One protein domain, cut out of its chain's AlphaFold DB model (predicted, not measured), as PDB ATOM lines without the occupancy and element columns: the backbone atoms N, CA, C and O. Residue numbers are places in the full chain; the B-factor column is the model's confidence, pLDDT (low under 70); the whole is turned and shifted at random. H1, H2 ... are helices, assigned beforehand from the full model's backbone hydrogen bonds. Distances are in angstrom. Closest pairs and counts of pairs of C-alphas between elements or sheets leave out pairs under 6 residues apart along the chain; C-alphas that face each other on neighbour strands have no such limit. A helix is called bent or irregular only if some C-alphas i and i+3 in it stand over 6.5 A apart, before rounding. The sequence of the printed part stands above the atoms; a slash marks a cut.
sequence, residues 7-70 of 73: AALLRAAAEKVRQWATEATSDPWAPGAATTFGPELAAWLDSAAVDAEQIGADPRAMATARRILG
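This is residues 7 to 70 of the 73 residues of an uncharacterized protein of Streptomyces sparsogenes DSM 40356 (UniProt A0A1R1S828). The model is a long helical hairpin, H1 and H2 side by side and running opposite ways, with a short third helix, H3, folded back slantwise over one side of it. H3 packs mainly on residues 9 to 17 of H1, in the half of the hairpin where the printed part begins, and the turn at residues 27 to 31 makes the other end. The printed part has 64 residues, with three named helices in the order H1, H2, H3 and no named strand; the class is all helix. It is compact, with a radius of gyration of the C-alphas of 12.2 A, and its outline is a rod that spans 41 by 19 by 15 A.

H1 covers residues 7 to 26 and is 29.0 A long from first to last C-alpha; it begins at C-alpha 7, at (22.075, 17.955, -5.392). H2, the longest helix, covers residues 32 to 54 and is 34.1 A long; its C-alpha 32 stands at (9.800, -7.207, -7.865). H2 is irregular, with C-alphas 36 and 39 lying 7.2 A apart, and it has a kink of 38 degrees near residue 39. H3 covers residues 59 to 69, is 15.3 A long, and ends at C-alpha 69, at (20.518, 6.952, 2.454).

H1 and H2 form a helical hairpin and touch with 40 pairs of C-alphas within 8 A. Their closest C-alphas are those of Ala 7 and Ala 49, 4.2 A apart. They run opposite ways at a shallow tilt of 14 degrees. H3 touches H1 at residues 9 to 17 of H1 alone, and the closest C-alphas, those of Ala 13 and Ala 65, are 5.0 A apart. These two run the same way at a steep tilt of 47 degrees. H2 and H3 only just touch, with 3 pairs of C-alphas within 8 A, through residues 45 to 48 of H2 alone; the closest C-alphas are those of Ala 48 and Ala 61, 6.5 A apart. They run opposite ways at a steep tilt of 51 degrees. In H1 and H3 every O i to N i+4 pair is within hydrogen-bond range; in H2, 17 of 19 are.

The two C-alphas farthest apart are those of Pro 28 and Ile 55, 41.3 A. The printed part runs from residue 7 to residue 70 and has no cut. The links from H1 to H2 and from H2 to H3 are both tight, with 5 and 4 residues. The mean pLDDT of the printed part is 87.2; residues 25 to 31 and residue 33 are under 70.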
ATOM      1  N   ALA A   7      21.919  18.718  -4.160       93.62
ATOM      2  CA  ALA A   7      22.075  17.955  -5.392       93.62
ATOM      3  C   ALA A   7      22.966  16.716  -5.212       93.62
ATOM      4  O   ALA A   7      22.635  15.644  -5.715       93.62
ATOM      5  N   ALA A   8      24.062  16.821  -4.453       93.19
ATOM      6  CA  ALA A   8      24.918  15.675  -4.143       93.19
ATOM      7  C   ALA A   8      24.170  14.604  -3.330       93.19
ATOM      8  O   ALA A   8      24.314  13.414  -3.594       93.19
ATOM      9  N   LEU A   9      23.323  15.022  -2.384       92.88
ATOM     10  CA  LEU A   9      22.460  14.128  -1.607       92.88
ATOM     11  C   LEU A   9      21.444  13.377  -2.476       92.88
ATOM     12  O   LEU A   9      21.253  12.172  -2.308       92.88
ATOM     13  N   LEU A  10      20.802  14.086  -3.402       95.06
ATOM     14  CA  LEU A  10      19.815  13.516  -4.319       95.06
ATOM     15  C   LEU A  10      20.462  12.513  -5.285       95.06
ATOM     16  O   LEU A  10      19.950  11.402  -5.434       95.06
ATOM     17  N   ARG A  11      21.635  12.843  -5.844       95.19
ATOM     18  CA  ARG A  11      22.423  11.925  -6.691       95.19
ATOM     19  C   ARG A  11      22.861  10.674  -5.934       95.19
ATOM     20  O   ARG A  11      22.644   9.567  -6.417       95.19
ATOM     21  N   ALA A  12      23.382  10.829  -4.717       93.94
ATOM     22  CA  ALA A  12      23.791   9.692  -3.891       93.94
ATOM     23  C   ALA A  12      22.612   8.753  -3.577       93.94
ATOM     24  O   ALA A  12      22.757   7.529  -3.578       93.94
ATOM     25  N   ALA A  13      21.419   9.307  -3.336       93.44
ATOM     26  CA  ALA A  13      20.217   8.500  -3.159       93.44
ATOM     27  C   ALA A  13      19.821   7.765  -4.452       93.44
ATOM     28  O   ALA A  13      19.479   6.585  -4.390       93.44
ATOM     29  N   ALA A  14      19.911   8.418  -5.616       94.62
ATOM     30  CA  ALA A  14      19.644   7.786  -6.910       94.62
ATOM     31  C   ALA A  14      20.585   6.598  -7.167       94.62
ATOM     32  O   ALA A  14      20.143   5.525  -7.580       94.62
ATOM     33  N   GLU A  15      21.877   6.753  -6.871       94.19
ATOM     34  CA  GLU A  15      22.866   5.676  -6.976       94.19
ATOM     35  C   GLU A  15      22.543   4.503  -6.054       94.19
ATOM     36  O   GLU A  15      22.571   3.351  -6.489       94.19
ATOM     37  N   LYS A  16      22.152   4.777  -4.807       90.94
ATOM     38  CA  LYS A  16      21.759   3.729  -3.861       90.94
ATOM     39  C   LYS A  16      20.535   2.942  -4.335       90.94
ATOM     40  O   LYS A  16      20.514   1.719  -4.233       90.94
ATOM     41  N   VAL A  17      19.547   3.612  -4.933       90.75
ATOM     42  CA  VAL A  17      18.387   2.935  -5.541       90.75
ATOM     43  C   VAL A  17      18.809   2.041  -6.714       90.75
ATOM     44  O   VAL A  17      18.313   0.922  -6.839       90.75
ATOM     45  N   ARG A  18      19.752   2.486  -7.555       90.81
ATOM     46  CA  ARG A  18      20.293   1.664  -8.657       90.81
ATOM     47  C   ARG A  18      21.033   0.428  -8.151       90.81
ATOM     48  O   ARG A  18      20.901  -0.644  -8.745       90.81
ATOM     49  N   GLN A  19      21.789   0.568  -7.062       88.88
ATOM     50  CA  GLN A  19      22.456  -0.555  -6.404       88.88
ATOM     51  C   GLN A  19      21.427  -1.577  -5.927       88.88
ATOM     52  O   GLN A  19      21.505  -2.734  -6.330       88.88
ATOM     53  N   TRP A  20      20.387  -1.137  -5.212       86.56
ATOM     54  CA  TRP A  20      19.304  -2.021  -4.780       86.56
ATOM     55  C   TRP A  20      18.592  -2.716  -5.938       86.56
ATOM     56  O   TRP A  20      18.298  -3.900  -5.840       86.56
ATOM     57  N   ALA A  21      18.328  -2.020  -7.046       85.62
ATOM     58  CA  ALA A  21      17.705  -2.636  -8.218       85.62
ATOM     59  C   ALA A  21      18.602  -3.718  -8.853       85.62
ATOM     60  O   ALA A  21      18.107  -4.747  -9.318       85.62
ATOM     61  N   THR A  22      19.922  -3.514  -8.838       84.62
ATOM     62  CA  THR A  22      20.911  -4.482  -9.343       84.62
ATOM     63  C   THR A  22      21.038  -5.693  -8.413       84.62
ATOM     64  O   THR A  22      21.045  -6.836  -8.872       84.62
ATOM     65  N   GLU A  23      21.082  -5.455  -7.102       80.19
ATOM     66  CA  GLU A  23      21.109  -6.495  -6.069       80.19
ATOM     67  C   GLU A  23      19.817  -7.322  -6.083       80.19
ATOM     68  O   GLU A  23      19.876  -8.548  -6.121       80.19
ATOM     69  N   ALA A  24      18.654  -6.669  -6.164       75.12
ATOM     70  CA  ALA A  24      17.353  -7.326  -6.275       75.12
ATOM     71  C   ALA A  24      17.225  -8.144  -7.565       75.12
ATOM     72  O   ALA A  24      16.652  -9.222  -7.558       75.12
ATOM     73  N   THR A  25      17.797  -7.682  -8.678       68.25
ATOM     74  CA  THR A  25      17.844  -8.476  -9.918       68.25
ATOM     75  C   THR A  25      18.711  -9.731  -9.771       68.25
ATOM     76  O   THR A  25      18.475 -10.726 -10.452       68.25
ATOM     77  N   SER A  26      19.710  -9.697  -8.885       68.38
ATOM     78  CA  SER A  26      20.611 -10.825  -8.634       68.38
ATOM     79  C   SER A  26      20.027 -11.849  -7.653       68.38
ATOM     80  O   SER A  26      20.483 -12.992  -7.634       68.38
ATOM     81  N   ASP A  27      19.018 -11.467  -6.863       65.31
ATOM     82  CA  ASP A  27      18.304 -12.369  -5.966       65.31
ATOM     83  C   ASP A  27      17.024 -12.908  -6.643       65.31
ATOM     84  O   ASP A  27      16.094 -12.152  -6.929       65.31
ATOM     85  N   PRO A  28      16.936 -14.224  -6.909       59.06
ATOM     86  CA  PRO A  28      15.819 -14.810  -7.650       59.06
ATOM     87  C   PRO A  28      14.478 -14.767  -6.898       59.06
ATOM     88  O   PRO A  28      13.449 -15.112  -7.479       59.06
ATOM     89  N   TRP A  29      14.475 -14.353  -5.626       59.41
ATOM     90  CA  TRP A  29      13.292 -14.213  -4.778       59.41
ATOM     91  C   TRP A  29      13.011 -12.758  -4.386       59.41
ATOM     92  O   TRP A  29      12.106 -12.508  -3.581       59.41
ATOM     93  N   ALA A  30      13.746 -11.792  -4.945       62.31
ATOM     94  CA  ALA A  30      13.618 -10.409  -4.541       62.31
ATOM     95  C   ALA A  30      12.225  -9.866  -4.864       62.31
ATOM     96  O   ALA A  30      11.651 -10.155  -5.922       62.31
ATOM     97  N   PRO A  31      11.673  -9.015  -3.984       59.12
ATOM     98  CA  PRO A  31      10.406  -8.363  -4.248       59.12
ATOM     99  C   PRO A  31      10.529  -7.498  -5.509       59.12
ATOM    100  O   PRO A  31      11.278  -6.521  -5.541       59.12
ATOM    101  N   GLY A  32       9.742  -7.833  -6.537       70.56
ATOM    102  CA  GLY A  32       9.800  -7.207  -7.865       70.56
ATOM    103  C   GLY A  32       9.598  -5.688  -7.887       70.56
ATOM    104  O   GLY A  32       9.872  -5.055  -8.901       70.56
ATOM    105  N   ALA A  33       9.165  -5.077  -6.781       68.69
ATOM    106  CA  ALA A  33       9.033  -3.631  -6.644       68.69
ATOM    107  C   ALA A  33      10.366  -2.876  -6.819       68.69
ATOM    108  O   ALA A  33      10.375  -1.832  -7.467       68.69
ATOM    109  N   ALA A  34      11.493  -3.398  -6.312       72.50
ATOM    110  CA  ALA A  34      12.800  -2.752  -6.483       72.50
ATOM    111  C   ALA A  34      13.250  -2.765  -7.955       72.50
ATOM    112  O   ALA A  34      13.723  -1.755  -8.472       72.50
ATOM    113  N   THR A  35      13.022  -3.875  -8.655       75.44
ATOM    114  CA  THR A  35      13.337  -4.024 -10.082       75.44
ATOM    115  C   THR A  35      12.383  -3.223 -10.974       75.44
ATOM    116  O   THR A  35      12.802  -2.673 -11.987       75.44
ATOM    117  N   THR A  36      11.105  -3.127 -10.593       80.56
ATOM    118  CA  THR A  36      10.056  -2.468 -11.391       80.56
ATOM    119  C   THR A  36      10.085  -0.948 -11.237       80.56
ATOM    120  O   THR A  36      10.005  -0.234 -12.230       80.56
ATOM    121  N   PHE A  37      10.216  -0.443 -10.006       84.44
ATOM    122  CA  PHE A  37      10.102   0.990  -9.704       84.44
ATOM    123  C   PHE A  37      11.446   1.665  -9.396       84.44
ATOM    124  O   PHE A  37      11.535   2.889  -9.436       84.44
ATOM    125  N   GLY A  38      12.504   0.896  -9.112       87.69
ATOM    126  CA  GLY A  38      13.838   1.429  -8.816       87.69
ATOM    127  C   GLY A  38      14.403   2.341  -9.914       87.69
ATOM    128  O   GLY A  38      14.854   3.440  -9.591       87.69
ATOM    129  N   PRO A  39      14.346   1.963 -11.207       91.44
ATOM    130  CA  PRO A  39      14.838   2.820 -12.286       91.44
ATOM    131  C   PRO A  39      14.105   4.165 -12.376       91.44
ATOM    132  O   PRO A  39      14.748   5.202 -12.531       91.44
ATOM    133  N   GLU A  40      12.774   4.157 -12.235       93.25
ATOM    134  CA  GLU A  40      11.953   5.373 -12.274       93.25
ATOM    135  C   GLU A  40      12.239   6.275 -11.067       93.25
ATOM    136  O   GLU A  40      12.454   7.477 -11.224       93.25
ATOM    137  N   LEU A  41      12.344   5.691  -9.869       92.50
ATOM    138  CA  LEU A  41      12.686   6.424  -8.652       92.50
ATOM    139  C   LEU A  41      14.087   7.054  -8.733       92.50
ATOM    140  O   LEU A  41      14.266   8.202  -8.329       92.50
ATOM    141  N   ALA A  42      15.075   6.332  -9.272       94.38
ATOM    142  CA  ALA A  42      16.421   6.864  -9.474       94.38
ATOM    143  C   ALA A  42      16.431   8.022 -10.487       94.38
ATOM    144  O   ALA A  42      17.065   9.046 -10.238       94.38
ATOM    145  N   ALA A  43      15.695   7.896 -11.597       95.94
ATOM    146  CA  ALA A  43      15.573   8.963 -12.590       95.94
ATOM    147  C   ALA A  43      14.893  10.217 -12.016       95.94
ATOM    148  O   ALA A  43      15.340  11.336 -12.270       95.94
ATOM    149  N   TRP A  44      13.851  10.039 -11.199       96.75
ATOM    150  CA  TRP A  44      13.199  11.143 -10.497       96.75
ATOM    151  C   TRP A  44      14.161  11.877  -9.547       96.75
ATOM    152  O   TRP A  44      14.186  13.107  -9.538       96.75
ATOM    153  N   LEU A  45      14.995  11.150  -8.795       96.06
ATOM    154  CA  LEU A  45      15.999  11.748  -7.904       96.06
ATOM    155  C   LEU A  45      17.078  12.531  -8.664       96.06
ATOM    156  O   LEU A  45      17.471  13.606  -8.212       96.06
ATOM    157  N   ASP A  46      17.529  12.043  -9.823       97.19
ATOM    158  CA  ASP A  46      18.466  12.791 -10.670       97.19
ATOM    159  C   ASP A  46      17.841  14.070 -11.233       97.19
ATOM    160  O   ASP A  46      18.481  15.120 -11.217       97.19
ATOM    161  N   SER A  47      16.576  14.018 -11.664       96.00
ATOM    162  CA  SER A  47      15.853  15.226 -12.082       96.00
ATOM    163  C   SER A  47      15.754  16.233 -10.933       96.00
ATOM    164  O   SER A  47      16.066  17.406 -11.112       96.00
ATOM    165  N   ALA A  48      15.413  15.772  -9.728       95.19
ATOM    166  CA  ALA A  48      15.357  16.630  -8.550       95.19
ATOM    167  C   ALA A  48      16.732  17.216  -8.182       95.19
ATOM    168  O   ALA A  48      16.805  18.329  -7.664       95.19
ATOM    169  N   ALA A  49      17.829  16.494  -8.437       95.31
ATOM    170  CA  ALA A  49      19.181  17.010  -8.232       95.31
ATOM    171  C   ALA A  49      19.501  18.161  -9.193       95.31
ATOM    172  O   ALA A  49      20.104  19.150  -8.785       95.31
ATOM    173  N   VAL A  50      19.071  18.042 -10.451       95.56
ATOM    174  CA  VAL A  50      19.192  19.104 -11.457       95.56
ATOM    175  C   VAL A  50      18.365  20.328 -11.049       95.56
ATOM    176  O   VAL A  50      18.872  21.450 -11.090       95.56
ATOM    177  N   ASP A  51      17.135  20.120 -10.580       94.06
ATOM    178  CA  ASP A  51      16.285  21.199 -10.063       94.06
ATOM    179  C   ASP A  51      16.914  21.868  -8.831       94.06
ATOM    180  O   ASP A  51      16.920  23.095  -8.713       94.06
ATOM    181  N   ALA A  52      17.537  21.086  -7.945       93.38
ATOM    182  CA  ALA A  52      18.214  21.603  -6.761       93.38
ATOM    183  C   ALA A  52      19.368  22.566  -7.088       93.38
ATOM    184  O   ALA A  52      19.609  23.493  -6.316       93.38
ATOM    185  N   GLU A  53      20.059  22.365  -8.215       92.25
ATOM    186  CA  GLU A  53      21.129  23.255  -8.688       92.25
ATOM    187  C   GLU A  53      20.588  24.512  -9.378       92.25
ATOM    188  O   GLU A  53      21.204  25.571  -9.277       92.25
ATOM    189  N   GLN A  54      19.454  24.410 -10.076       91.38
ATOM    190  CA  GLN A  54      18.936  25.495 -10.917       91.38
ATOM    191  C   GLN A  54      17.933  26.405 -10.208       91.38
ATOM    192  O   GLN A  54      17.969  27.622 -10.384       91.38
ATOM    193  N   ILE A  55      17.013  25.820  -9.444       91.44
ATOM    194  CA  ILE A  55      15.846  26.512  -8.879       91.44
ATOM    195  C   ILE A  55      15.687  26.296  -7.369       91.44
ATOM    196  O   ILE A  55      14.899  26.993  -6.729       91.44
ATOM    197  N   GLY A  56      16.470  25.385  -6.789       89.56
ATOM    198  CA  GLY A  56      16.475  25.076  -5.362       89.56
ATOM    199  C   GLY A  56      15.874  23.707  -5.052       89.56
ATOM    200  O   GLY A  56      15.080  23.155  -5.808       89.56
ATOM    201  N   ALA A  57      16.308  23.117  -3.938       90.94
ATOM    202  CA  ALA A  57      15.992  21.730  -3.617       90.94
ATOM    203  C   ALA A  57      14.544  21.551  -3.146       90.94
ATOM    204  O   ALA A  57      14.120  22.181  -2.173       90.94
ATOM    205  N   ASP A  58      13.822  20.622  -3.774       94.12
ATOM    206  CA  ASP A  58      12.494  20.229  -3.315       94.12
ATOM    207  C   ASP A  58      12.573  19.531  -1.934       94.12
ATOM    208  O   ASP A  58      13.304  18.542  -1.767       94.12
ATOM    209  N   PRO A  59      11.817  19.996  -0.919       93.19
ATOM    210  CA  PRO A  59      11.867  19.418   0.422       93.19
ATOM    211  C   PRO A  59      11.433  17.950   0.486       93.19
ATOM    212  O   PRO A  59      11.929  17.203   1.335       93.19
ATOM    213  N   ARG A  60      10.515  17.511  -0.387       94.25
ATOM    214  CA  ARG A  60      10.054  16.115  -0.411       94.25
ATOM    215  C   ARG A  60      11.112  15.217  -1.038       94.25
ATOM    216  O   ARG A  60      11.387  14.158  -0.482       94.25
ATOM    217  N   ALA A  61      11.753  15.658  -2.116       94.00
ATOM    218  CA  ALA A  61      12.888  14.973  -2.722       94.00
ATOM    219  C   ALA A  61      14.023  14.784  -1.710       94.00
ATOM    220  O   ALA A  61      14.530  13.675  -1.541       94.00
ATOM    221  N   MET A  62      14.339  15.827  -0.939       94.81
ATOM    222  CA  MET A  62      15.336  15.754   0.133       94.81
ATOM    223  C   MET A  62      14.944  14.786   1.255       94.81
ATOM    224  O   MET A  62      15.788  14.027   1.736       94.81
ATOM    225  N   ALA A  63      13.677  14.782   1.678       93.44
ATOM    226  CA  ALA A  63      13.191  13.841   2.688       93.44
ATOM    227  C   ALA A  63      13.282  12.384   2.199       93.44
ATOM    228  O   ALA A  63      13.724  11.509   2.944       93.44
ATOM    229  N   THR A  64      12.921  12.126   0.941       93.38
ATOM    230  CA  THR A  64      13.045  10.803   0.319       93.38
ATOM    231  C   THR A  64      14.506  10.370   0.205       93.38
ATOM    232  O   THR A  64      14.839   9.260   0.616       93.38
ATOM    233  N   ALA A  65      15.398  11.250  -0.259       93.50
ATOM    234  CA  ALA A  65      16.826  10.958  -0.365       93.50
ATOM    235  C   ALA A  65      17.458  10.606   0.988       93.50
ATOM    236  O   ALA A  65      18.209   9.638   1.087       93.50
ATOM    237  N   ARG A  66      17.109  11.334   2.057       91.69
ATOM    238  CA  ARG A  66      17.596  11.039   3.416       91.69
ATOM    239  C   ARG A  66      17.163   9.661   3.906       91.69
ATOM    240  O   ARG A  66      18.005   8.914   4.402       91.69
ATOM    241  N   ARG A  67      15.893   9.295   3.702       91.00
ATOM    242  CA  ARG A  67      15.383   7.957   4.048       91.00
ATOM    243  C   ARG A  67      16.111   6.856   3.287       91.00
ATOM    244  O   ARG A  67      16.558   5.891   3.892       91.00
ATOM    245  N   ILE A  68      16.298   7.030   1.979       90.69
ATOM    246  CA  ILE A  68      17.032   6.073   1.136       90.69
ATOM    247  C   ILE A  68      18.467   5.888   1.643       90.69
ATOM    248  O   ILE A  68      18.965   4.767   1.787       90.69
ATOM    249  N   LEU A  69      19.144   6.987   1.966       90.81
ATOM    250  CA  LEU A  69      20.518   6.952   2.454       90.81
ATOM    251  C   LEU A  69      20.645   6.376   3.872       90.81
ATOM    252  O   LEU A  69      21.751   5.995   4.249       90.81
ATOM    253  N   GLY A  70      19.542   6.188   4.602       83.94
ATOM    254  CA  GLY A  70      19.556   5.725   5.992       83.94
ATOM    255  C   GLY A  70      19.936   6.830   6.977       83.94
ATOM    256  O   GLY A  70      20.381   6.547   8.085       83.94
TER     257      GLY A  70